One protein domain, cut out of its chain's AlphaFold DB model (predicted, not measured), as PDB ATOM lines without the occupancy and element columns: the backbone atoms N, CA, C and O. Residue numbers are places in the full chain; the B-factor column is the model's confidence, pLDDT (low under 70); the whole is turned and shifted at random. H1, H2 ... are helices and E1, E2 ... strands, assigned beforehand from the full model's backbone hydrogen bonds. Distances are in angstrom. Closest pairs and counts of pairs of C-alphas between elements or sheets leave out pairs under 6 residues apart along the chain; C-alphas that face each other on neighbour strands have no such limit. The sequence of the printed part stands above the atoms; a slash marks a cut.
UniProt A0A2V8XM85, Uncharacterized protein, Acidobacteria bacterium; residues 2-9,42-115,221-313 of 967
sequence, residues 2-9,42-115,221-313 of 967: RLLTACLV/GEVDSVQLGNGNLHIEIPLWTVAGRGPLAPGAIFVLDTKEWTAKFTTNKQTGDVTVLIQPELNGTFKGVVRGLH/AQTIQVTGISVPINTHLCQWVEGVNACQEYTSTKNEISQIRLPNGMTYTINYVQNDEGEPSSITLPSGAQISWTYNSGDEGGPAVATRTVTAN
ATOM      1  N   ARG A   2      22.159 187.757 -29.280       30.53
ATOM      2  CA  ARG A   2      23.210 187.292 -28.341       30.53
ATOM      3  C   ARG A   2      24.185 188.376 -27.835       30.53
ATOM      4  O   ARG A   2      24.894 188.123 -26.876       30.53
ATOM      5  N   LEU A   3      24.190 189.577 -28.428       27.31
ATOM      6  CA  LEU A   3      24.982 190.719 -27.928       27.31
ATOM      7  C   LEU A   3      24.244 191.566 -26.871       27.31
ATOM      8  O   LEU A   3      24.889 192.085 -25.969       27.31
ATOM      9  N   LEU A   4      22.906 191.657 -26.917       28.38
ATOM     10  CA  LEU A   4      22.143 192.373 -25.879       28.38
ATOM     11  C   LEU A   4      22.134 191.630 -24.531       28.38
ATOM     12  O   LEU A   4      22.034 192.265 -23.490       28.38
ATOM     13  N   THR A   5      22.292 190.304 -24.532       31.64
ATOM     14  CA  THR A   5      22.385 189.500 -23.302       31.64
ATOM     15  C   THR A   5      23.760 189.614 -22.637       31.64
ATOM     16  O   THR A   5      23.853 189.466 -21.428       31.64
ATOM     17  N   ALA A   6      24.818 189.937 -23.390       29.45
ATOM     18  CA  ALA A   6      26.157 190.150 -22.838       29.45
ATOM     19  C   ALA A   6      26.307 191.544 -22.195       29.45
ATOM     20  O   ALA A   6      26.907 191.657 -21.131       29.45
ATOM     21  N   CYS A   7      25.688 192.586 -22.768       27.39
ATOM     22  CA  CYS A   7      25.696 193.924 -22.160       27.39
ATOM     23  C   CYS A   7      24.807 194.031 -20.910       27.39
ATOM     24  O   CYS A   7      25.131 194.806 -20.017       27.39
ATOM     25  N   LEU A   8      23.730 193.241 -20.800       28.56
ATOM     26  CA  LEU A   8      22.907 193.212 -19.581       28.56
ATOM     27  C   LEU A   8      23.594 192.448 -18.431       28.56
ATOM     28  O   LEU A   8      23.394 192.786 -17.271       28.56
ATOM     29  N   VAL A   9      24.446 191.464 -18.748       31.14
ATOM     30  CA  VAL A   9      25.245 190.714 -17.759       31.14
ATOM     31  C   VAL A   9      26.466 191.516 -17.287       31.14
ATOM     32  O   VAL A   9      26.843 191.392 -16.127       31.14
ATOM     33  N   GLY A  42      49.783 198.038  16.307       42.06
ATOM     34  CA  GLY A  42      48.420 197.833  15.794       42.06
ATOM     35  C   GLY A  42      47.293 198.582  16.517       42.06
ATOM     36  O   GLY A  42      46.157 198.508  16.063       42.06
ATOM     37  N   GLU A  43      47.573 199.264  17.629       52.00
ATOM     38  CA  GLU A  43      46.561 199.954  18.448       52.00
ATOM     39  C   GLU A  43      46.419 201.440  18.093       52.00
ATOM     40  O   GLU A  43      45.497 202.100  18.560       52.00
ATOM     41  N   VAL A  44      47.351 201.967  17.292       59.91
ATOM     42  CA  VAL A  44      47.429 203.390  16.928       59.91
ATOM     43  C   VAL A  44      46.897 203.661  15.525       59.91
ATOM     44  O   VAL A  44      46.513 204.789  15.228       59.91
ATOM     45  N   ASP A  45      46.900 202.664  14.640       67.50
ATOM     46  CA  ASP A  45      46.443 202.819  13.264       67.50
ATOM     47  C   ASP A  45      45.628 201.628  12.757       67.50
ATOM     48  O   ASP A  45      45.864 200.475  13.121       67.50
ATOM     49  N   SER A  46      44.699 201.902  11.846       67.56
ATOM     50  CA  SER A  46      43.973 200.890  11.088       67.56
ATOM     51  C   SER A  46      43.943 201.232   9.601       67.56
ATOM     52  O   SER A  46      43.894 202.394   9.194       67.56
ATOM     53  N   VAL A  47      44.004 200.196   8.762       67.56
ATOM     54  CA  VAL A  47      43.880 200.322   7.306       67.56
ATOM     55  C   VAL A  47      42.553 199.714   6.888       67.56
ATOM     56  O   VAL A  47      42.367 198.497   6.933       67.56
ATOM     57  N   GLN A  48      41.631 200.554   6.431       66.56
ATOM     58  CA  GLN A  48      40.333 200.105   5.951       66.56
ATOM     59  C   GLN A  48      40.492 199.367   4.621       66.56
ATOM     60  O   GLN A  48      40.760 199.961   3.576       66.56
ATOM     61  N   LEU A  49      40.246 198.057   4.619       64.94
ATOM     62  CA  LEU A  49      40.352 197.235   3.408       64.94
ATOM     63  C   LEU A  49      39.302 197.571   2.335       64.94
ATOM     64  O   LEU A  49      39.408 197.110   1.209       64.94
ATOM     65  N   GLY A  50      38.260 198.345   2.644       64.75
ATOM     66  CA  GLY A  50      37.242 198.705   1.652       64.75
ATOM     67  C   GLY A  50      37.718 199.753   0.641       64.75
ATOM     68  O   GLY A  50      37.385 199.671  -0.537       64.75
ATOM     69  N   ASN A  51      38.488 200.733   1.109       68.25
ATOM     70  CA  ASN A  51      38.840 201.951   0.368       68.25
ATOM     71  C   ASN A  51      40.321 202.350   0.531       68.25
ATOM     72  O   ASN A  51      40.779 203.289  -0.117       68.25
ATOM     73  N   GLY A  52      41.071 201.657   1.390       70.06
ATOM     74  CA  GLY A  52      42.464 201.950   1.708       70.06
ATOM     75  C   GLY A  52      42.667 203.175   2.588       70.06
ATOM     76  O   GLY A  52      43.782 203.696   2.598       70.06
ATOM     77  N   ASN A  53      41.625 203.645   3.288       76.75
ATOM     78  CA  ASN A  53      41.750 204.718   4.271       76.75
ATOM     79  C   ASN A  53      42.677 204.277   5.404       76.75
ATOM     80  O   ASN A  53      42.449 203.230   6.011       76.75
ATOM     81  N   LEU A  54      43.692 205.084   5.689       77.38
ATOM     82  CA  LEU A  54      44.442 204.995   6.927       77.38
ATOM     83  C   LEU A  54      43.740 205.852   7.969       77.38
ATOM     84  O   LEU A  54      43.568 207.050   7.753       77.38
ATOM     85  N   HIS A  55      43.410 205.237   9.091       73.56
ATOM     86  CA  HIS A  55      42.915 205.908  10.276       73.56
ATOM     87  C   HIS A  55      43.980 205.811  11.368       73.56
ATOM     88  O   HIS A  55      44.450 204.713  11.657       73.56
ATOM     89  N   ILE A  56      44.393 206.934  11.950       70.25
ATOM     90  CA  ILE A  56      45.313 206.981  13.092       70.25
ATOM     91  C   ILE A  56      44.564 207.564  14.279       70.25
ATOM     92  O   ILE A  56      44.037 208.670  14.182       70.25
ATOM     93  N   GLU A  57      44.605 206.870  15.410       67.25
ATOM     94  CA  GLU A  57      43.998 207.295  16.662       67.25
ATOM     95  C   GLU A  57      45.015 207.183  17.812       67.25
ATOM     96  O   GLU A  57      45.576 206.123  18.074       67.25
ATOM     97  N   ILE A  58      45.293 208.294  18.505       67.25
ATOM     98  CA  ILE A  58      46.175 208.327  19.682       67.25
ATOM     99  C   ILE A  58      45.422 208.964  20.847       67.25
ATOM    100  O   ILE A  58      45.282 210.193  20.910       67.25
ATOM    101  N   PRO A  59      44.975 208.158  21.810       62.00
ATOM    102  CA  PRO A  59      44.415 208.663  23.052       62.00
ATOM    103  C   PRO A  59      45.498 209.360  23.891       62.00
ATOM    104  O   PRO A  59      46.532 208.786  24.226       62.00
ATOM    105  N   LEU A  60      45.286 210.637  24.209       66.31
ATOM    106  CA  LEU A  60      46.289 211.496  24.847       66.31
ATOM    107  C   LEU A  60      46.104 211.584  26.365       66.31
ATOM    108  O   LEU A  60      47.080 211.518  27.113       66.31
ATOM    109  N   TRP A  61      44.864 211.749  26.826       60.59
ATOM    110  CA  TRP A  61      44.491 211.646  28.241       60.59
ATOM    111  C   TRP A  61      42.975 211.518  28.405       60.59
ATOM    112  O   TRP A  61      42.210 211.954  27.546       60.59
ATOM    113  N   THR A  62      42.549 210.978  29.545       52.31
ATOM    114  CA  THR A  62      41.150 210.933  29.995       52.31
ATOM    115  C   THR A  62      41.085 211.253  31.491       52.31
ATOM    116  O   THR A  62      42.067 211.075  32.220       52.31
ATOM    117  N   VAL A  63      39.950 211.760  31.983       50.06
ATOM    118  CA  VAL A  63      39.734 211.911  33.432       50.06
ATOM    119  C   VAL A  63      39.554 210.534  34.080       50.06
ATOM    120  O   VAL A  63      38.605 209.811  33.781       50.06
ATOM    121  N   ALA A  64      40.424 210.198  35.036       43.75
ATOM    122  CA  ALA A  64      40.337 208.943  35.780       43.75
ATOM    123  C   ALA A  64      38.971 208.772  36.484       43.75
ATOM    124  O   ALA A  64      38.456 209.706  37.116       43.75
ATOM    125  N   GLY A  65      38.415 207.557  36.400       38.34
ATOM    126  CA  GLY A  65      37.199 207.142  37.112       38.34
ATOM    127  C   GLY A  65      35.865 207.541  36.468       38.34
ATOM    128  O   GLY A  65      34.858 207.535  37.168       38.34
ATOM    129  N   ARG A  66      35.838 207.921  35.180       38.34
ATOM    130  CA  ARG A  66      34.614 208.370  34.478       38.34
ATOM    131  C   ARG A  66      34.249 207.595  33.193       38.34
ATOM    132  O   ARG A  66      33.321 207.996  32.498       38.34
ATOM    133  N   GLY A  67      34.929 206.486  32.882       36.19
ATOM    134  CA  GLY A  67      34.647 205.691  31.673       36.19
ATOM    135  C   GLY A  67      34.902 206.468  30.361       36.19
ATOM    136  O   GLY A  67      35.657 207.437  30.377       36.19
ATOM    137  N   PRO A  68      34.288 206.087  29.223       32.41
ATOM    138  CA  PRO A  68      34.483 206.732  27.916       32.41
ATOM    139  C   PRO A  68      33.746 208.078  27.797       32.41
ATOM    140  O   PRO A  68      33.978 208.833  26.862       32.41
ATOM    141  N   LEU A  69      32.889 208.401  28.774       35.88
ATOM    142  CA  LEU A  69      32.255 209.713  28.947       35.88
ATOM    143  C   LEU A  69      33.160 210.691  29.718       35.88
ATOM    144  O   LEU A  69      32.752 211.796  30.070       35.88
ATOM    145  N   ALA A  70      34.388 210.280  30.042       40.50
ATOM    146  CA  ALA A  70      35.362 211.148  30.667       40.50
ATOM    147  C   ALA A  70      35.819 212.218  29.665       40.50
ATOM    148  O   ALA A  70      36.306 211.873  28.587       40.50
ATOM    149  N   PRO A  71      35.776 213.512  30.030       48.00
ATOM    150  CA  PRO A  71      36.496 214.537  29.295       48.00
ATOM    151  C   PRO A  71      37.936 214.080  29.066       48.00
ATOM    152  O   PRO A  71      38.607 213.602  29.985       48.00
ATOM    153  N   GLY A  72      38.400 214.200  27.835       53.50
ATOM    154  CA  GLY A  72      39.713 213.729  27.444       53.50
ATOM    155  C   GLY A  72      40.201 214.447  26.206       53.50
ATOM    156  O   GLY A  72      39.568 215.388  25.721       53.50
ATOM    157  N   ALA A  73      41.347 213.996  25.726       60.22
ATOM    158  CA  ALA A  73      41.912 214.407  24.463       60.22
ATOM    159  C   ALA A  73      42.355 213.174  23.690       60.22
ATOM    160  O   ALA A  73      43.039 212.305  24.228       60.22
ATOM    161  N   ILE A  74      42.002 213.149  22.415       60.91
ATOM    162  CA  ILE A  74      42.416 212.138  21.450       60.91
ATOM    163  C   ILE A  74      42.916 212.853  20.210       60.91
ATOM    164  O   ILE A  74      42.386 213.914  19.884       60.91
ATOM    165  N   PHE A  75      43.947 212.321  19.572       69.56
ATOM    166  CA  PHE A  75      44.413 212.737  18.256       69.56
ATOM    167  C   PHE A  75      43.866 211.753  17.225       69.56
ATOM    168  O   PHE A  75      44.048 210.556  17.399       69.56
ATOM    169  N   VAL A  76      43.211 212.259  16.180       67.50
ATOM    170  CA  VAL A  76      42.640 211.446  15.093       67.50
ATOM    171  C   VAL A  76      43.096 211.999  13.747       67.50
ATOM    172  O   VAL A  76      43.105 213.221  13.588       67.50
ATOM    173  N   LEU A  77      43.453 211.131  12.801       73.62
ATOM    174  CA  LEU A  77      43.809 211.481  11.423       73.62
ATOM    175  C   LEU A  77      43.251 210.441  10.446       73.62
ATOM    176  O   LEU A  77      43.465 209.250  10.654       73.62
ATOM    177  N   ASP A  78      42.625 210.896   9.358       76.31
ATOM    178  CA  ASP A  78      42.189 210.060   8.236       76.31
ATOM    179  C   ASP A  78      42.894 210.478   6.933       76.31
ATOM    180  O   ASP A  78      43.262 211.639   6.746       76.31
ATOM    181  N   THR A  79      43.108 209.545   5.998       78.38
ATOM    182  CA  THR A  79      43.712 209.877   4.688       78.38
ATOM    183  C   THR A  79      42.689 210.122   3.585       78.38
ATOM    184  O   THR A  79      43.021 210.740   2.571       78.38
ATOM    185  N   LYS A  80      41.443 209.666   3.759       76.75
ATOM    186  CA  LYS A  80      40.339 209.851   2.804       76.75
ATOM    187  C   LYS A  80      39.493 211.088   3.116       76.75
ATOM    188  O   LYS A  80      38.303 210.972   3.379       76.75
ATOM    189  N   GLU A  81      40.097 212.276   3.083       75.62
ATOM    190  CA  GLU A  81      39.392 213.540   3.394       75.62
ATOM    191  C   GLU A  81      39.226 214.478   2.177       75.62
ATOM    192  O   GLU A  81      38.940 215.674   2.329       75.62
ATOM    193  N   TRP A  82      39.437 213.977   0.955       82.56
ATOM    194  CA  TRP A  82      39.269 214.760  -0.273       82.56
ATOM    195  C   TRP A  82      37.857 214.639  -0.843       82.56
ATOM    196  O   TRP A  82      37.215 213.598  -0.764       82.56
ATOM    197  N   THR A  83      37.367 215.721  -1.450       84.31
ATOM    198  CA  THR A  83      36.063 215.742  -2.115       84.31
ATOM    199  C   THR A  83      36.100 216.516  -3.431       84.31
ATOM    200  O   THR A  83      36.781 217.540  -3.572       84.31
ATOM    201  N   ALA A  84      35.317 216.041  -4.398       85.19
ATOM    202  CA  ALA A  84      35.103 216.684  -5.684       85.19
ATOM    203  C   ALA A  84      33.907 217.648  -5.614       85.19
ATOM    204  O   ALA A  84      32.745 217.249  -5.511       85.19
ATOM    205  N   LYS A  85      34.167 218.957  -5.714       86.62
ATOM    206  CA  LYS A  85      33.105 219.969  -5.764       86.62
ATOM    207  C   LYS A  85      32.673 220.242  -7.200       86.62
ATOM    208  O   LYS A  85      33.360 220.947  -7.939       86.62
ATOM    209  N   PHE A  86      31.489 219.763  -7.561       88.12
ATOM    210  CA  PHE A  86      30.895 219.970  -8.882       88.12
ATOM    211  C   PHE A  86      30.234 221.348  -9.001       88.12
ATOM    212  O   PHE A  86      29.415 221.750  -8.172       88.12
ATOM    213  N   THR A  87      30.556 222.066 -10.073       89.00
ATOM    214  CA  THR A  87      29.918 223.324 -10.459       89.00
ATOM    215  C   THR A  87      29.383 223.193 -11.876       89.00
ATOM    216  O   THR A  87      30.142 222.997 -12.818       89.00
ATOM    217  N   THR A  88      28.068 223.324 -12.045       88.75
ATOM    218  CA  THR A  88      27.441 223.294 -13.372       88.75
ATOM    219  C   THR A  88      27.147 224.705 -13.854       88.75
ATOM    220  O   THR A  88      26.422 225.468 -13.203       88.75
ATOM    221  N   ASN A  89      27.653 225.053 -15.033       86.00
ATOM    222  CA  ASN A  89      27.246 226.262 -15.722       86.00
ATOM    223  C   ASN A  89      25.814 226.086 -16.246       86.00
ATOM    224  O   ASN A  89      25.556 225.339 -17.186       86.00
ATOM    225  N   LYS A  90      24.864 226.821 -15.659       80.94
ATOM    226  CA  LYS A  90      23.436 226.733 -16.009       80.94
ATOM    227  C   LYS A  90      23.103 227.187 -17.438       80.94
ATOM    228  O   LYS A  90      21.983 226.958 -17.882       80.94
ATOM    229  N   GLN A  91      24.021 227.861 -18.132       83.25
ATOM    230  CA  GLN A  91      23.812 228.401 -19.481       83.25
ATOM    231  C   GLN A  91      24.384 227.491 -20.573       83.25
ATOM    232  O   GLN A  91      23.782 227.386 -21.638       83.25
ATOM    233  N   THR A  92      25.523 226.838 -20.317       85.50
ATOM    234  CA  THR A  92      26.198 225.957 -21.290       85.50
ATOM    235  C   THR A  92      26.014 224.471 -20.991       85.50
ATOM    236  O   THR A  92      26.192 223.648 -21.882       85.50
ATOM    237  N   GLY A  93      25.625 224.121 -19.761       82.25
ATOM    238  CA  GLY A  93      25.566 222.741 -19.282       82.25
ATOM    239  C   GLY A  93      26.925 222.169 -18.871       82.25
ATOM    240  O   GLY A  93      26.966 221.037 -18.401       82.25
ATOM    241  N   ASP A  94      28.015 222.935 -19.008       87.56
ATOM    242  CA  ASP A  94      29.360 222.467 -18.666       87.56
ATOM    243  C   ASP A  94      29.489 222.197 -17.166       87.56
ATOM    244  O   ASP A  94      29.063 223.007 -16.336       87.56
ATOM    245  N   VAL A  95      30.122 221.080 -16.821       86.25
ATOM    246  CA  VAL A  95      30.420 220.683 -15.445       86.25
ATOM    247  C   VAL A  95      31.914 220.864 -15.199       86.25
ATOM    248  O   VAL A  95      32.739 220.233 -15.859       86.25
ATOM    249  N   THR A  96      32.270 221.723 -14.245       89.50
ATOM    250  CA  THR A  96      33.642 221.869 -13.751       89.50
ATOM    251  C   THR A  96      33.765 221.316 -12.339       89.50
ATOM    252  O   THR A  96      32.831 221.422 -11.541       89.50
ATOM    253  N   VAL A  97      34.917 220.735 -12.019       89.44
ATOM    254  CA  VAL A  97      35.207 220.156 -10.703       89.44
ATOM    255  C   VAL A  97      36.425 220.818 -10.083       89.44
ATOM    256  O   VAL A  97      37.418 221.072 -10.761       89.44
ATOM    257  N   LEU A  98      36.332 221.092  -8.784       88.81
ATOM    258  CA  LEU A  98      37.457 221.484  -7.945       88.81
ATOM    259  C   LEU A  98      37.665 220.410  -6.880       88.81
ATOM    260  O   LEU A  98      36.753 220.161  -6.087       88.81
ATOM    261  N   ILE A  99      38.856 219.818  -6.850       87.69
ATOM    262  CA  ILE A  99      39.288 218.978  -5.733       87.69
ATOM    263  C   ILE A  99      39.589 219.887  -4.543       87.69
ATOM    264  O   ILE A  99      40.242 220.925  -4.676       87.69
ATOM    265  N   GLN A 100      39.070 219.535  -3.374       84.62
ATOM    266  CA  GLN A 100      39.287 220.279  -2.135       84.62
ATOM    267  C   GLN A 100      39.119 219.348  -0.922       84.62
ATOM    268  O   GLN A 100      38.461 218.318  -1.045       84.62
ATOM    269  N   PRO A 101      39.672 219.690   0.251       75.94
ATOM    270  CA  PRO A 101      39.348 218.989   1.497       75.94
ATOM    271  C   PRO A 101      37.853 219.081   1.849       75.94
ATOM    272  O   PRO A 101      37.243 220.132   1.628       75.94
ATOM    273  N   GLU A 102      37.287 218.038   2.468       64.44
ATOM    274  CA  GLU A 102      35.888 218.003   2.943       64.44
ATOM    275  C   GLU A 102      35.555 219.113   3.959       64.44
ATOM    276  O   GLU A 102      34.443 219.645   3.967       64.44
ATOM    277  N   LEU A 103      36.524 219.532   4.783       53.97
ATOM    278  CA  LEU A 103      36.344 220.539   5.834       53.97
ATOM    279  C   LEU A 103      37.259 221.754   5.617       53.97
ATOM    280  O   LEU A 103      38.408 221.749   6.047       53.97
ATOM    281  N   ASN A 104      36.743 222.812   4.972       41.72
ATOM    282  CA  ASN A 104      37.290 224.189   4.912       41.72
ATOM    283  C   ASN A 104      38.826 224.338   5.098       41.72
ATOM    284  O   ASN A 104      39.291 225.175   5.871       41.72
ATOM    285  N   GLY A 105      39.628 223.551   4.376       38.00
ATOM    286  CA  GLY A 105      41.077 223.748   4.277       38.00
ATOM    287  C   GLY A 105      41.956 223.240   5.428       38.00
ATOM    288  O   GLY A 105      43.137 223.574   5.419       38.00
ATOM    289  N   THR A 106      41.459 222.452   6.390       37.69
ATOM    290  CA  THR A 106      42.334 221.851   7.425       37.69
ATOM    291  C   THR A 106      42.012 220.376   7.638       37.69
ATOM    292  O   THR A 106      41.003 220.065   8.263       37.69
ATOM    293  N   PHE A 107      42.906 219.507   7.153       41.41
ATOM    294  CA  PHE A 107      43.083 218.161   7.695       41.41
ATOM    295  C   PHE A 107      43.522 218.393   9.137       41.41
ATOM    296  O   PHE A 107      44.438 219.180   9.389       41.41
ATOM    297  N   LYS A 108      42.775 217.887  10.110       41.91
ATOM    298  CA  LYS A 108      43.137 218.087  11.509       41.91
ATOM    299  C   LYS A 108      43.417 216.725  12.093       41.91
ATOM    300  O   LYS A 108      42.482 215.979  12.342       41.91
ATOM    301  N   GLY A 109      44.668 216.532  12.495       37.91
ATOM    302  CA  GLY A 109      44.948 215.935  13.792       37.91
ATOM    303  C   GLY A 109      44.164 216.689  14.866       37.91
ATOM    304  O   GLY A 109      44.682 217.629  15.471       37.91
ATOM    305  N   VAL A 110      42.869 216.401  15.026       41.53
ATOM    306  CA  VAL A 110      42.051 217.116  16.004       41.53
ATOM    307  C   VAL A 110      42.466 216.564  17.344       41.53
ATOM    308  O   VAL A 110      42.119 215.433  17.648       41.53
ATOM    309  N   VAL A 111      43.156 217.363  18.160       37.88
ATOM    310  CA  VAL A 111      43.155 217.090  19.592       37.88
ATOM    311  C   VAL A 111      41.783 217.484  20.117       37.88
ATOM    312  O   VAL A 111      41.513 218.665  20.351       37.88
ATOM    313  N   ARG A 112      40.874 216.511  20.207       41.19
ATOM    314  CA  ARG A 112      39.497 216.756  20.651       41.19
ATOM    315  C   ARG A 112      39.494 216.966  22.159       41.19
ATOM    316  O   ARG A 112      39.314 216.019  22.904       41.19
ATOM    317  N   GLY A 113      39.717 218.198  22.606       37.44
ATOM    318  CA  GLY A 113      39.352 218.599  23.960       37.44
ATOM    319  C   GLY A 113      37.833 218.708  24.043       37.44
ATOM    320  O   GLY A 113      37.267 219.536  23.335       37.44
ATOM    321  N   LEU A 114      37.211 217.890  24.898       31.80
ATOM    322  CA  LEU A 114      35.756 217.772  25.092       31.80
ATOM    323  C   LEU A 114      35.010 217.252  23.842       31.80
ATOM    324  O   LEU A 114      35.090 217.816  22.750       31.80
ATOM    325  N   HIS A 115      34.228 216.184  24.008       32.81
ATOM    326  CA  HIS A 115      33.249 215.714  23.025       32.81
ATOM    327  C   HIS A 115      32.141 216.766  22.825       32.81
ATOM    328  O   HIS A 115      31.045 216.642  23.343       32.81
ATOM    329  N   ALA A 221      49.244 219.764  37.630       72.00
ATOM    330  CA  ALA A 221      49.047 220.055  36.213       72.00
ATOM    331  C   ALA A 221      50.070 219.301  35.345       72.00
ATOM    332  O   ALA A 221      51.278 219.405  35.552       72.00
ATOM    333  N   GLN A 222      49.570 218.591  34.344       72.31
ATOM    334  CA  GLN A 222      50.302 217.803  33.366       72.31
ATOM    335  C   GLN A 222      50.005 218.367  31.977       72.31
ATOM    336  O   GLN A 222      48.843 218.427  31.591       72.31
ATOM    337  N   THR A 223      51.021 218.777  31.215       75.56
ATOM    338  CA  THR A 223      50.830 219.386  29.884       75.56
ATOM    339  C   THR A 223      51.434 218.532  28.776       75.56
ATOM    340  O   THR A 223      52.633 218.255  28.777       75.56
ATOM    341  N   ILE A 224      50.610 218.188  27.794       74.56
ATOM    342  CA  ILE A 224      50.991 217.591  26.517       74.56
ATOM    343  C   ILE A 224      51.456 218.712  25.583       74.56
ATOM    344  O   ILE A 224      50.812 219.750  25.457       74.56
ATOM    345  N   GLN A 225      52.606 218.533  24.947       79.81
ATOM    346  CA  GLN A 225      53.161 219.507  24.007       79.81
ATOM    347  C   GLN A 225      52.943 219.003  22.584       79.81
ATOM    348  O   GLN A 225      53.274 217.858  22.289       79.81
ATOM    349  N   VAL A 226      52.419 219.852  21.703       80.25
ATOM    350  CA  VAL A 226      52.228 219.530  20.284       80.25
ATOM    351  C   VAL A 226      53.052 220.488  19.433       80.25
ATOM    352  O   VAL A 226      52.982 221.704  19.617       80.25
ATOM    353  N   THR A 227      53.816 219.936  18.496       81.81
ATOM    354  CA  THR A 227      54.624 220.692  17.531       81.81
ATOM    355  C   THR A 227      54.061 220.472  16.132       81.81
ATOM    356  O   THR A 227      53.724 219.343  15.777       81.81
ATOM    357  N   GLY A 228      53.952 221.544  15.343       82.50
ATOM    358  CA  GLY A 228      53.491 221.486  13.955       82.50
ATOM    359  C   GLY A 228      54.619 221.546  12.919       82.50
ATOM    360  O   GLY A 228      55.743 221.948  13.226       82.50
ATOM    361  N   ILE A 229      54.305 221.190  11.677       82.69
ATOM    362  CA  ILE A 229      55.164 221.285  10.491       82.69
ATOM    363  C   ILE A 229      54.360 221.808   9.297       82.69
ATOM    364  O   ILE A 229      53.165 221.550   9.195       82.69
ATOM    365  N   SER A 230      55.006 222.525   8.377       88.75
ATOM    366  CA  SER A 230      54.385 222.917   7.109       88.75
ATOM    367  C   SER A 230      54.611 221.850   6.031       88.75
ATOM    368  O   SER A 230      55.756 221.533   5.717       88.75
ATOM    369  N   VAL A 231      53.525 221.335   5.454       86.88
ATOM    370  CA  VAL A 231      53.495 220.287   4.425       86.88
ATOM    371  C   VAL A 231      52.972 220.882   3.108       86.88
ATOM    372  O   VAL A 231      51.792 221.235   3.027       86.88
ATOM    373  N   PRO A 232      53.805 221.079   2.070       91.06
ATOM    374  CA  PRO A 232      53.350 221.339   0.705       91.06
ATOM    375  C   PRO A 232      52.468 220.209   0.165       91.06
ATOM    376  O   PRO A 232      52.826 219.038   0.253       91.06
ATOM    377  N   ILE A 233      51.349 220.595  -0.446       89.31
ATOM    378  CA  ILE A 233      50.309 219.719  -0.987       89.31
ATOM    379  C   ILE A 233      50.148 219.980  -2.473       89.31
ATOM    380  O   ILE A 233      50.074 221.143  -2.886       89.31
ATOM    381  N   ASN A 234      50.036 218.912  -3.250       91.00
ATOM    382  CA  ASN A 234      49.702 218.956  -4.660       91.00
ATOM    383  C   ASN A 234      48.942 217.680  -5.042       91.00
ATOM    384  O   ASN A 234      49.557 216.634  -5.172       91.00
ATOM    385  N   THR A 235      47.620 217.769  -5.191       89.06
ATOM    386  CA  THR A 235      46.791 216.584  -5.455       89.06
ATOM    387  C   THR A 235      46.911 216.083  -6.892       89.06
ATOM    388  O   THR A 235      47.176 216.857  -7.821       89.06
ATOM    389  N   HIS A 236      46.642 214.791  -7.074       88.75
ATOM    390  CA  HIS A 236      46.608 214.111  -8.368       88.75
ATOM    391  C   HIS A 236      45.309 213.298  -8.565       88.75
ATOM    392  O   HIS A 236      45.322 212.173  -9.081       88.75
ATOM    393  N   LEU A 237      44.164 213.861  -8.157       88.69
ATOM    394  CA  LEU A 237      42.878 213.158  -8.052       88.69
ATOM    395  C   LEU A 237      41.933 213.382  -9.244       88.69
ATOM    396  O   LEU A 237      40.995 212.609  -9.438       88.69
ATOM    397  N   CYS A 238      42.181 214.375 -10.102       88.56
ATOM    398  CA  CYS A 238      41.329 214.673 -11.258       88.56
ATOM    399  C   CYS A 238      41.250 213.538 -12.285       88.56
ATOM    400  O   CYS A 238      40.310 213.498 -13.076       88.56
ATOM    401  N   GLN A 239      42.211 212.612 -12.281       87.56
ATOM    402  CA  GLN A 239      42.192 211.427 -13.143       87.56
ATOM    403  C   GLN A 239      41.040 210.456 -12.828       87.56
ATOM    404  O   GLN A 239      40.683 209.654 -13.686       87.56
ATOM    405  N   TRP A 240      40.461 210.538 -11.626       84.62
ATOM    406  CA  TRP A 240      39.377 209.667 -11.162       84.62
ATOM    407  C   TRP A 240      37.983 210.268 -11.365       84.62
ATOM    408  O   TRP A 240      36.982 209.591 -11.151       84.62
ATOM    409  N   VAL A 241      37.906 211.528 -11.798       83.19
ATOM    410  CA  VAL A 241      36.642 212.233 -12.012       83.19
ATOM    411  C   VAL A 241      36.208 212.069 -13.469       83.19
ATOM    412  O   VAL A 241      36.774 212.676 -14.379       83.19
ATOM    413  N   GLU A 242      35.170 211.268 -13.703       83.38
ATOM    414  CA  GLU A 242      34.627 211.027 -15.043       83.38
ATOM    415  C   GLU A 242      33.464 211.972 -15.401       83.38
ATOM    416  O   GLU A 242      32.736 212.471 -14.545       83.38
ATOM    417  N   GLY A 243      33.250 212.202 -16.702       81.62
ATOM    418  CA  GLY A 243      32.057 212.903 -17.201       81.62
ATOM    419  C   GLY A 243      32.047 214.425 -17.011       81.62
ATOM    420  O   GLY A 243      30.977 215.030 -17.053       81.62
ATOM    421  N   VAL A 244      33.214 215.050 -16.824       85.31
ATOM    422  CA  VAL A 244      33.354 216.495 -16.565       85.31
ATOM    423  C   VAL A 244      34.116 217.218 -17.676       85.31
ATOM    424  O   VAL A 244      34.946 216.631 -18.369       85.31
ATOM    425  N   ASN A 245      33.843 218.512 -17.856       91.31
ATOM    426  CA  ASN A 245      34.484 219.338 -18.883       91.31
ATOM    427  C   ASN A 245      35.880 219.818 -18.465       91.31
ATOM    428  O   ASN A 245      36.754 219.987 -19.312       91.31
ATOM    429  N   ALA A 246      36.076 220.082 -17.173       90.44
ATOM    430  CA  ALA A 246      37.359 220.476 -16.601       90.44
ATOM    431  C   ALA A 246      37.426 220.069 -15.126       90.44
ATOM    432  O   ALA A 246      36.445 220.225 -14.399       90.44
ATOM    433  N   CYS A 247      38.592 219.607 -14.685       91.06
ATOM    434  CA  CYS A 247      38.885 219.340 -13.283       91.06
ATOM    435  C   CYS A 247      40.156 220.092 -12.876       91.06
ATOM    436  O   CYS A 247      41.115 220.148 -13.650       91.06
ATOM    437  N   GLN A 248      40.139 220.702 -11.692       92.62
ATOM    438  CA  GLN A 248      41.264 221.435 -11.126       92.62
ATOM    439  C   GLN A 248      41.755 220.764  -9.838       92.62
ATOM    440  O   GLN A 248      40.980 220.591  -8.893       92.62
ATOM    441  N   GLU A 249      43.052 220.456  -9.809       91.88
ATOM    442  CA  GLU A 249      43.765 219.945  -8.633       91.88
ATOM    443  C   GLU A 249      43.964 221.024  -7.559       91.88
ATOM    444  O   GLU A 249      43.984 222.230  -7.840       91.88
ATOM    445  N   TYR A 250      44.156 220.578  -6.321       88.75
ATOM    446  CA  TYR A 250      44.438 221.420  -5.172       88.75
ATOM    447  C   TYR A 250      45.945 221.495  -4.897       88.75
ATOM    448  O   TYR A 250      46.589 220.495  -4.586       88.75
ATOM    449  N   THR A 251      46.503 222.707  -4.927       91.38
ATOM    450  CA  THR A 251      47.904 222.974  -4.564       91.38
ATOM    451  C   THR A 251      47.959 224.016  -3.448       91.38
ATOM    452  O   THR A 251      47.414 225.111  -3.594       91.38
ATOM    453  N   SER A 252      48.603 223.697  -2.320       88.06
ATOM    454  CA  SER A 252      48.698 224.598  -1.159       88.06
ATOM    455  C   SER A 252      49.831 224.194  -0.199       88.06
ATOM    456  O   SER A 252      50.624 223.308  -0.491       88.06
ATOM    457  N   THR A 253      49.929 224.841   0.961       84.94
ATOM    458  CA  THR A 253      50.757 224.398   2.094       84.94
ATOM    459  C   THR A 253      49.866 224.271   3.325       84.94
ATOM    460  O   THR A 253      49.154 225.215   3.665       84.94
ATOM    461  N   LYS A 254      49.892 223.109   3.979       73.81
ATOM    462  CA  LYS A 254      49.130 222.811   5.200       73.81
ATOM    463  C   LYS A 254      50.040 222.827   6.425       73.81
ATOM    464  O   LYS A 254      51.239 222.619   6.291       73.81
ATOM    465  N   ASN A 255      49.481 223.083   7.606       78.56
ATOM    466  CA  ASN A 255      50.197 222.938   8.872       78.56
ATOM    467  C   ASN A 255      49.677 221.692   9.589       78.56
ATOM    468  O   ASN A 255      48.539 221.702  10.052       78.56
ATOM    469  N   GLU A 256      50.515 220.669   9.688       78.81
ATOM    470  CA  GLU A 256      50.192 219.366  10.276       78.81
ATOM    471  C   GLU A 256      50.920 219.156  11.607       78.81
ATOM    472  O   GLU A 256      51.897 219.847  11.895       78.81
ATOM    473  N   ILE A 257      50.470 218.209  12.432       83.06
ATOM    474  CA  ILE A 257      51.119 217.876  13.711       83.06
ATOM    475  C   ILE A 257      52.290 216.923  13.462       83.06
ATOM    476  O   ILE A 257      52.090 215.790  13.056       83.06
ATOM    477  N   SER A 258      53.517 217.345  13.768       83.94
ATOM    478  CA  SER A 258      54.724 216.519  13.610       83.94
ATOM    479  C   SER A 258      55.202 215.862  14.899       83.94
ATOM    480  O   SER A 258      55.979 214.909  14.851       83.94
ATOM    481  N   GLN A 259      54.777 216.353  16.065       87.44
ATOM    482  CA  GLN A 259      55.203 215.793  17.344       87.44
ATOM    483  C   GLN A 259      54.139 215.959  18.423       87.44
ATOM    484  O   GLN A 259      53.570 217.042  18.563       87.44
ATOM    485  N   ILE A 260      53.944 214.916  19.232       83.50
ATOM    486  CA  ILE A 260      53.121 214.935  20.444       83.50
ATOM    487  C   ILE A 260      53.978 214.426  21.603       83.50
ATOM    488  O   ILE A 260      54.329 213.251  21.649       83.50
ATOM    489  N   ARG A 261      54.331 215.296  22.548       83.25
ATOM    490  CA  ARG A 261      55.119 214.948  23.734       83.25
ATOM    491  C   ARG A 261      54.230 214.896  24.969       83.25
ATOM    492  O   ARG A 261      53.659 215.908  25.371       83.25
ATOM    493  N   LEU A 262      54.148 213.714  25.567       78.44
ATOM    494  CA  LEU A 262      53.404 213.429  26.785       78.44
ATOM    495  C   LEU A 262      54.102 214.033  28.024       78.44
ATOM    496  O   LEU A 262      55.313 214.286  27.995       78.44
ATOM    497  N   PRO A 263      53.380 214.240  29.142       70.12
ATOM    498  CA  PRO A 263      53.910 214.884  30.346       70.12
ATOM    499  C   PRO A 263      55.030 214.086  31.022       70.12
ATOM    500  O   PRO A 263      55.942 214.665  31.610       70.12
ATOM    501  N   ASN A 264      55.025 212.759  30.871       68.69
ATOM    502  CA  ASN A 264      56.108 211.886  31.329       68.69
ATOM    503  C   ASN A 264      57.374 211.948  30.441       68.69
ATOM    504  O   ASN A 264      58.345 211.240  30.694       68.69
ATOM    505  N   GLY A 265      57.379 212.793  29.404       75.75
ATOM    506  CA  GLY A 265      58.501 213.011  28.494       75.75
ATOM    507  C   GLY A 265      58.514 212.106  27.261       75.75
ATOM    508  O   GLY A 265      59.299 212.374  26.350       75.75
ATOM    509  N   MET A 266      57.643 211.095  27.202       79.06
ATOM    510  CA  MET A 266      57.465 210.223  26.037       79.06
ATOM    511  C   MET A 266      56.933 211.002  24.835       79.06
ATOM    512  O   MET A 266      56.248 212.006  25.003       79.06
ATOM    513  N   THR A 267      57.272 210.584  23.615       84.38
ATOM    514  CA  THR A 267      56.988 211.382  22.415       84.38
ATOM    515  C   THR A 267      56.558 210.518  21.235       84.38
ATOM    516  O   THR A 267      57.241 209.552  20.912       84.38
ATOM    517  N   TYR A 268      55.481 210.927  20.561       85.12
ATOM    518  CA  TYR A 268      55.124 210.493  19.210       85.12
ATOM    519  C   TYR A 268      55.707 211.477  18.200       85.12
ATOM    520  O   TYR A 268      55.635 212.690  18.411       85.12
ATOM    521  N   THR A 269      56.268 210.976  17.104       92.12
ATOM    522  CA  THR A 269      56.772 211.810  15.999       92.12
ATOM    523  C   THR A 269      56.141 211.354  14.695       92.12
ATOM    524  O   THR A 269      56.236 210.177  14.379       92.12
ATOM    525  N   ILE A 270      55.517 212.263  13.948       89.94
ATOM    526  CA  ILE A 270      54.791 211.969  12.708       89.94
ATOM    527  C   ILE A 270      55.492 212.669  11.540       89.94
ATOM    528  O   ILE A 270      55.825 213.853  11.613       89.94
ATOM    529  N   ASN A 271      55.704 211.930  10.455       94.31
ATOM    530  CA  ASN A 271      56.249 212.439   9.201       94.31
ATOM    531  C   ASN A 271      55.189 212.362   8.101       94.31
ATOM    532  O   ASN A 271      54.367 211.452   8.101       94.31
ATOM    533  N   TYR A 272      55.262 213.276   7.134       91.81
ATOM    534  CA  TYR A 272      54.285 213.416   6.049       91.81
ATOM    535  C   TYR A 272      54.954 213.375   4.681       91.81
ATOM    536  O   TYR A 272      56.099 213.823   4.531       91.81
ATOM    537  N   VAL A 273      54.231 212.864   3.687       90.88
ATOM    538  CA  VAL A 273      54.616 212.945   2.275       90.88
ATOM    539  C   VAL A 273      54.566 214.411   1.825       90.88
ATOM    540  O   VAL A 273      53.721 215.190   2.261       90.88
ATOM    541  N   GLN A 274      55.538 214.823   1.008       89.81
ATOM    542  CA  GLN A 274      55.725 216.215   0.592       89.81
ATOM    543  C   GLN A 274      55.390 216.376  -0.890       89.81
ATOM    544  O   GLN A 274      55.929 215.637  -1.711       89.81
ATOM    545  N   ASN A 275      54.635 217.422  -1.239       89.31
ATOM    546  CA  ASN A 275      54.173 217.720  -2.602       89.31
ATOM    547  C   ASN A 275      53.222 216.662  -3.186       89.31
ATOM    548  O   ASN A 275      53.246 216.444  -4.395       89.31
ATOM    549  N   ASP A 276      52.404 216.051  -2.331       88.81
ATOM    550  CA  ASP A 276      51.376 215.072  -2.706       88.81
ATOM    551  C   ASP A 276      50.047 215.399  -1.990       88.81
ATOM    552  O   ASP A 276      49.828 216.561  -1.624       88.81
ATOM    553  N   GLU A 277      49.160 214.434  -1.745       86.88
ATOM    554  CA  GLU A 277      47.899 214.645  -1.019       86.88
ATOM    555  C   GLU A 277      48.054 214.991   0.488       86.88
ATOM    556  O   GLU A 277      47.115 215.502   1.115       86.88
ATOM    557  N   GLY A 278      49.252 214.858   1.066       83.56
ATOM    558  CA  GLY A 278      49.562 215.255   2.451       83.56
ATOM    559  C   GLY A 278      49.339 214.168   3.493       83.56
ATOM    560  O   GLY A 278      49.189 214.464   4.675       83.56
ATOM    561  N   GLU A 279      49.305 212.924   3.051       89.00
ATOM    562  CA  GLU A 279      49.202 211.725   3.860       89.00
ATOM    563  C   GLU A 279      50.464 211.482   4.725       89.00
ATOM    564  O   GLU A 279      51.579 211.897   4.370       89.00
ATOM    565  N   PRO A 280      50.322 210.847   5.904       91.56
ATOM    566  CA  PRO A 280      51.450 210.542   6.777       91.56
ATOM    567  C   PRO A 280      52.322 209.426   6.183       91.56
ATOM    568  O   PRO A 280      51.842 208.384   5.763       91.56
ATOM    569  N   SER A 281      53.641 209.598   6.198       94.38
ATOM    570  CA  SER A 281      54.589 208.564   5.762       94.38
ATOM    571  C   SER A 281      55.028 207.641   6.898       94.38
ATOM    572  O   SER A 281      55.364 206.482   6.659       94.38
ATOM    573  N   SER A 282      55.062 208.136   8.139       94.75
ATOM    574  CA  SER A 282      55.385 207.320   9.316       94.75
ATOM    575  C   SER A 282      55.000 207.978  10.634       94.75
ATOM    576  O   SER A 282      54.930 209.202  10.726       94.75
ATOM    577  N   ILE A 283      54.844 207.153  11.669       90.94
ATOM    578  CA  ILE A 283      54.814 207.547  13.073       90.94
ATOM    579  C   ILE A 283      55.857 206.754  13.868       90.94
ATOM    580  O   ILE A 283      55.977 205.539  13.736       90.94
ATOM    581  N   THR A 284      56.625 207.435  14.710       90.31
ATOM    582  CA  THR A 284      57.481 206.820  15.729       90.31
ATOM    583  C   THR A 284      56.770 206.891  17.072       90.31
ATOM    584  O   THR A 284      56.394 207.981  17.505       90.31
ATOM    585  N   LEU A 285      56.592 205.737  17.712       84.62
ATOM    586  CA  LEU A 285      55.947 205.569  19.010       84.62
ATOM    587  C   LEU A 285      56.921 205.881  20.162       84.62
ATOM    588  O   LEU A 285      58.139 205.774  19.986       84.62
ATOM    589  N   PRO A 286      56.414 206.186  21.373       78.75
ATOM    590  CA  PRO A 286      57.214 206.342  22.586       78.75
ATOM    591  C   PRO A 286      58.221 205.233  22.880       78.75
ATOM    592  O   PRO A 286      59.286 205.515  23.431       78.75
ATOM    593  N   SER A 287      57.896 203.989  22.524       73.62
ATOM    594  CA  SER A 287      58.771 202.833  22.728       73.62
ATOM    595  C   SER A 287      59.989 202.822  21.799       73.62
ATOM    596  O   SER A 287      60.939 202.073  22.027       73.62
ATOM    597  N   GLY A 288      59.987 203.662  20.760       80.88
ATOM    598  CA  GLY A 288      60.966 203.660  19.677       80.88
ATOM    599  C   GLY A 288      60.561 202.789  18.486       80.88
ATOM    600  O   GLY A 288      61.254 202.819  17.469       80.88
ATOM    601  N   ALA A 289      59.449 202.051  18.576       83.00
ATOM    602  CA  ALA A 289      58.848 201.392  17.422       83.00
ATOM    603  C   ALA A 289      58.396 202.425  16.375       83.00
ATOM    604  O   ALA A 289      58.021 203.552  16.708       83.00
ATOM    605  N   GLN A 290      58.428 202.053  15.100       89.62
ATOM    606  CA  GLN A 290      58.005 202.900  13.991       89.62
ATOM    607  C   GLN A 290      56.965 202.179  13.142       89.62
ATOM    608  O   GLN A 290      57.181 201.035  12.752       89.62
ATOM    609  N   ILE A 291      55.883 202.874  12.809       89.88
ATOM    610  CA  ILE A 291      54.907 202.468  11.801       89.88
ATOM    611  C   ILE A 291      55.115 203.370  10.585       89.88
ATOM    612  O   ILE A 291      55.339 204.571  10.731       89.88
ATOM    613  N   SER A 292      55.092 202.814   9.384       94.06
ATOM    614  CA  SER A 292      55.261 203.554   8.134       94.06
ATOM    615  C   SER A 292      54.330 203.036   7.058       94.06
ATOM    616  O   SER A 292      54.068 201.832   7.002       94.06
ATOM    617  N   TRP A 293      53.890 203.930   6.179       93.88
ATOM    618  CA  TRP A 293      52.949 203.607   5.118       93.88
ATOM    619  C   TRP A 293      53.474 204.060   3.761       93.88
ATOM    620  O   TRP A 293      54.184 205.059   3.639       93.88
ATOM    621  N   THR A 294      53.118 203.300   2.731       95.06
ATOM    622  CA  THR A 294      53.225 203.739   1.337       95.06
ATOM    623  C   THR A 294      51.849 203.690   0.700       95.06
ATOM    624  O   THR A 294      50.965 202.988   1.195       95.06
ATOM    625  N   TYR A 295      51.663 204.422  -0.394       91.38
ATOM    626  CA  TYR A 295      50.354 204.640  -0.996       91.38
ATOM    627  C   TYR A 295      50.355 204.283  -2.482       91.38
ATOM    628  O   TYR A 295      51.347 204.469  -3.187       91.38
ATOM    629  N   ASN A 296      49.230 203.742  -2.941       85.62
ATOM    630  CA  ASN A 296      48.911 203.567  -4.352       85.62
ATOM    631  C   ASN A 296      48.073 204.758  -4.829       85.62
ATOM    632  O   ASN A 296      47.492 205.486  -4.021       85.62
ATOM    633  N   SER A 297      47.924 204.889  -6.151       72.75
ATOM    634  CA  SER A 297      46.909 205.770  -6.729       72.75
ATOM    635  C   SER A 297      45.532 205.373  -6.183       72.75
ATOM    636  O   SER A 297      45.115 204.228  -6.371       72.75
ATOM    637  N   GLY A 298      44.883 206.280  -5.455       73.69
ATOM    638  CA  GLY A 298      43.626 206.002  -4.767       73.69
ATOM    639  C   GLY A 298      42.391 206.233  -5.637       73.69
ATOM    640  O   GLY A 298      42.313 205.730  -6.750       73.69
ATOM    641  N   ASP A 299      41.422 206.974  -5.112       78.19
ATOM    642  CA  ASP A 299      40.171 207.355  -5.782       78.19
ATOM    643  C   ASP A 299      39.939 208.869  -5.627       78.19
ATOM    644  O   ASP A 299      40.819 209.592  -5.162       78.19
ATOM    645  N   GLU A 300      38.757 209.373  -5.994       74.88
ATOM    646  CA  GLU A 300      38.399 210.789  -5.805       74.88
ATOM    647  C   GLU A 300      38.452 211.266  -4.336       74.88
ATOM    648  O   GLU A 300      38.525 212.472  -4.096       74.88
ATOM    649  N   GLY A 301      38.459 210.341  -3.367       75.81
ATOM    650  CA  GLY A 301      38.562 210.603  -1.933       75.81
ATOM    651  C   GLY A 301      39.992 210.682  -1.387       75.81
ATOM    652  O   GLY A 301      40.168 211.078  -0.235       75.81
ATOM    653  N   GLY A 302      41.020 210.346  -2.178       83.94
ATOM    654  CA  GLY A 302      42.433 210.434  -1.777       83.94
ATOM    655  C   GLY A 302      43.220 209.130  -1.941       83.94
ATOM    656  O   GLY A 302      42.680 208.149  -2.467       83.94
ATOM    657  N   PRO A 303      44.487 209.086  -1.486       86.38
ATOM    658  CA  PRO A 303      45.367 207.931  -1.649       86.38
ATOM    659  C   PRO A 303      44.880 206.706  -0.859       86.38
ATOM    660  O   PRO A 303      44.157 206.821   0.131       86.38
ATOM    661  N   ALA A 304      45.277 205.515  -1.311       86.00
ATOM    662  CA  ALA A 304      44.965 204.240  -0.659       86.00
ATOM    663  C   ALA A 304      46.257 203.560  -0.187       86.00
ATOM    664  O   ALA A 304      47.204 203.442  -0.967       86.00
ATOM    665  N   VAL A 305      46.312 203.092   1.064       87.75
ATOM    666  CA  VAL A 305      47.526 202.486   1.650       87.75
ATOM    667  C   VAL A 305      47.962 201.247   0.869       87.75
ATOM    668  O   VAL A 305      47.316 200.207   0.930       87.75
ATOM    669  N   ALA A 306      49.089 201.313   0.171       91.12
ATOM    670  CA  ALA A 306      49.693 200.187  -0.532       91.12
ATOM    671  C   ALA A 306      50.392 199.221   0.423       91.12
ATOM    672  O   ALA A 306      50.222 198.006   0.313       91.12
ATOM    673  N   THR A 307      51.169 199.758   1.364       92.62
ATOM    674  CA  THR A 307      51.854 198.958   2.379       92.62
ATOM    675  C   THR A 307      51.767 199.614   3.740       92.62
ATOM    676  O   THR A 307      51.881 200.831   3.846       92.62
ATOM    677  N   ARG A 308      51.668 198.792   4.780       89.94
ATOM    678  CA  ARG A 308      51.884 199.172   6.177       89.94
ATOM    679  C   ARG A 308      53.094 198.400   6.682       89.94
ATOM    680  O   ARG A 308      53.141 197.188   6.504       89.94
ATOM    681  N   THR A 309      54.047 199.065   7.317       92.38
ATOM    682  CA  THR A 309      55.243 198.433   7.887       92.38
ATOM    683  C   THR A 309      55.426 198.875   9.324       92.38
ATOM    684  O   THR A 309      55.489 200.069   9.590       92.38
ATOM    685  N   VAL A 310      55.570 197.918  10.234       88.50
ATOM    686  CA  VAL A 310      55.905 198.153  11.639       88.50
ATOM    687  C   VAL A 310      57.313 197.632  11.899       88.50
ATOM    688  O   VAL A 310      57.631 196.498  11.549       88.50
ATOM    689  N   THR A 311      58.163 198.446  12.518       90.56
ATOM    690  CA  THR A 311      59.538 198.093  12.885       90.56
ATOM    691  C   THR A 311      59.766 198.357  14.367       90.56
ATOM    692  O   THR A 311      59.608 199.486  14.823       90.56
ATOM    693  N   ALA A 312      60.164 197.334  15.119       86.12
ATOM    694  CA  ALA A 312      60.436 197.422  16.554       86.12
ATOM    695  C   ALA A 312      61.532 196.424  16.939       86.12
ATOM    696  O   ALA A 312      61.575 195.323  16.400       86.12
ATOM    697  N   ASN A 313      62.437 196.791  17.854       82.81
ATOM    698  CA  ASN A 313      63.478 195.888  18.379       82.81
ATOM    699  C   ASN A 313      64.328 195.171  17.300       82.81
ATOM    700  O   ASN A 313      64.745 194.026  17.480       82.81
TER     701      ASN A 313
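Overview. This is residues 2 to 9, 42 to 115 and 221 to 313 of the 967 residues of an uncharacterized protein of Acidobacteria bacterium (UniProt A0A2V8XM85). Two sheets stand partly face to face in a loose sandwich: a long, twisted sheet of E7, E9, E10, E11, E12 and E13, and the smaller sheet E1 E2 E3. A third small sheet, E4 E5 E8, extends the body at one end, and the short helix H1 stands free of it. The printed part has 175 residues, with one named helix followed by thirteen named strands, and is mostly strand. The large sheet, in the order E7 E9 E10 E11 E12 E13, and E1 E2 E3 are antiparallel; E4 E5 E8 is mixed. The whole is loose and elongated, with a radius of gyration of the C-alphas of 20.1 A and spans of 69 by 41 by 34 A.

Along the chain. Find C-alpha 4 at (22.143, 192.373, -25.879), where H1, residues 4 to 9, begins. After the first cut come E1, 45 to 47, E2, 54 to 62, 24.0 A long, and E3, 72 to 78. Next are E4, 82 to 88, and E5, 95 to 101. After the second cut look for E6, 221 to 223, E7, 225 to 234, 28.9 A long, and E8, 246 to 248. E9, 251 to 261, is 30.3 A long; E10, 267 to 272, and E11, 280 to 284, follow. E12, 290 to 299, is 27.0 A long, and E13, 302 to 312, 28.8 A, ends at C-alpha 312 (60.436, 197.422, 16.554).

Arrangement. Start with the large sheet, where E9 to E13 form a meander, each strand the antiparallel neighbour of the one before. Look for N 254 and O 231, 2.8 A, between E9 and the edge strand E7, and N 292 and O 309, 2.8 A, between E12 and E13. E12 bends by 62 degrees at residue 296 and E13 by 57 degrees at residue 306. The sheet E1 E2 E3, also a meander, makes a sandwich with it, their best planes 20 degrees apart; the closest C-alphas of E2 and E13 are those of Leu 54 and Val 305, 6.6 A. In the hairpin E2 and E3, N 58 and O 75 are 2.8 A apart. E4 and E5 form a hairpin, with N 85 and O 98 at 2.9 A; E5 and E8 are parallel, with N 97 and O 246 at 2.9 A. E8 runs on into E9 at 36 degrees. E6 pairs with no named strand and runs on into E7. In H1 every O i to N i+4 pair is within hydrogen-bond range.

Size, cuts and confidence. The farthest C-alphas, those of Arg 2 and Ala 221, are 76.9 A apart. Residues 10 to 41 and 116 to 220 are cut out, with C-alpha gaps of 41.4 A and 21.0 A. Of the links printed whole, E7 to E8 is long. Mean pLDDT of the printed part is 73.6, with 53 residues under 70, among them 2 to 9 and 102 to 115.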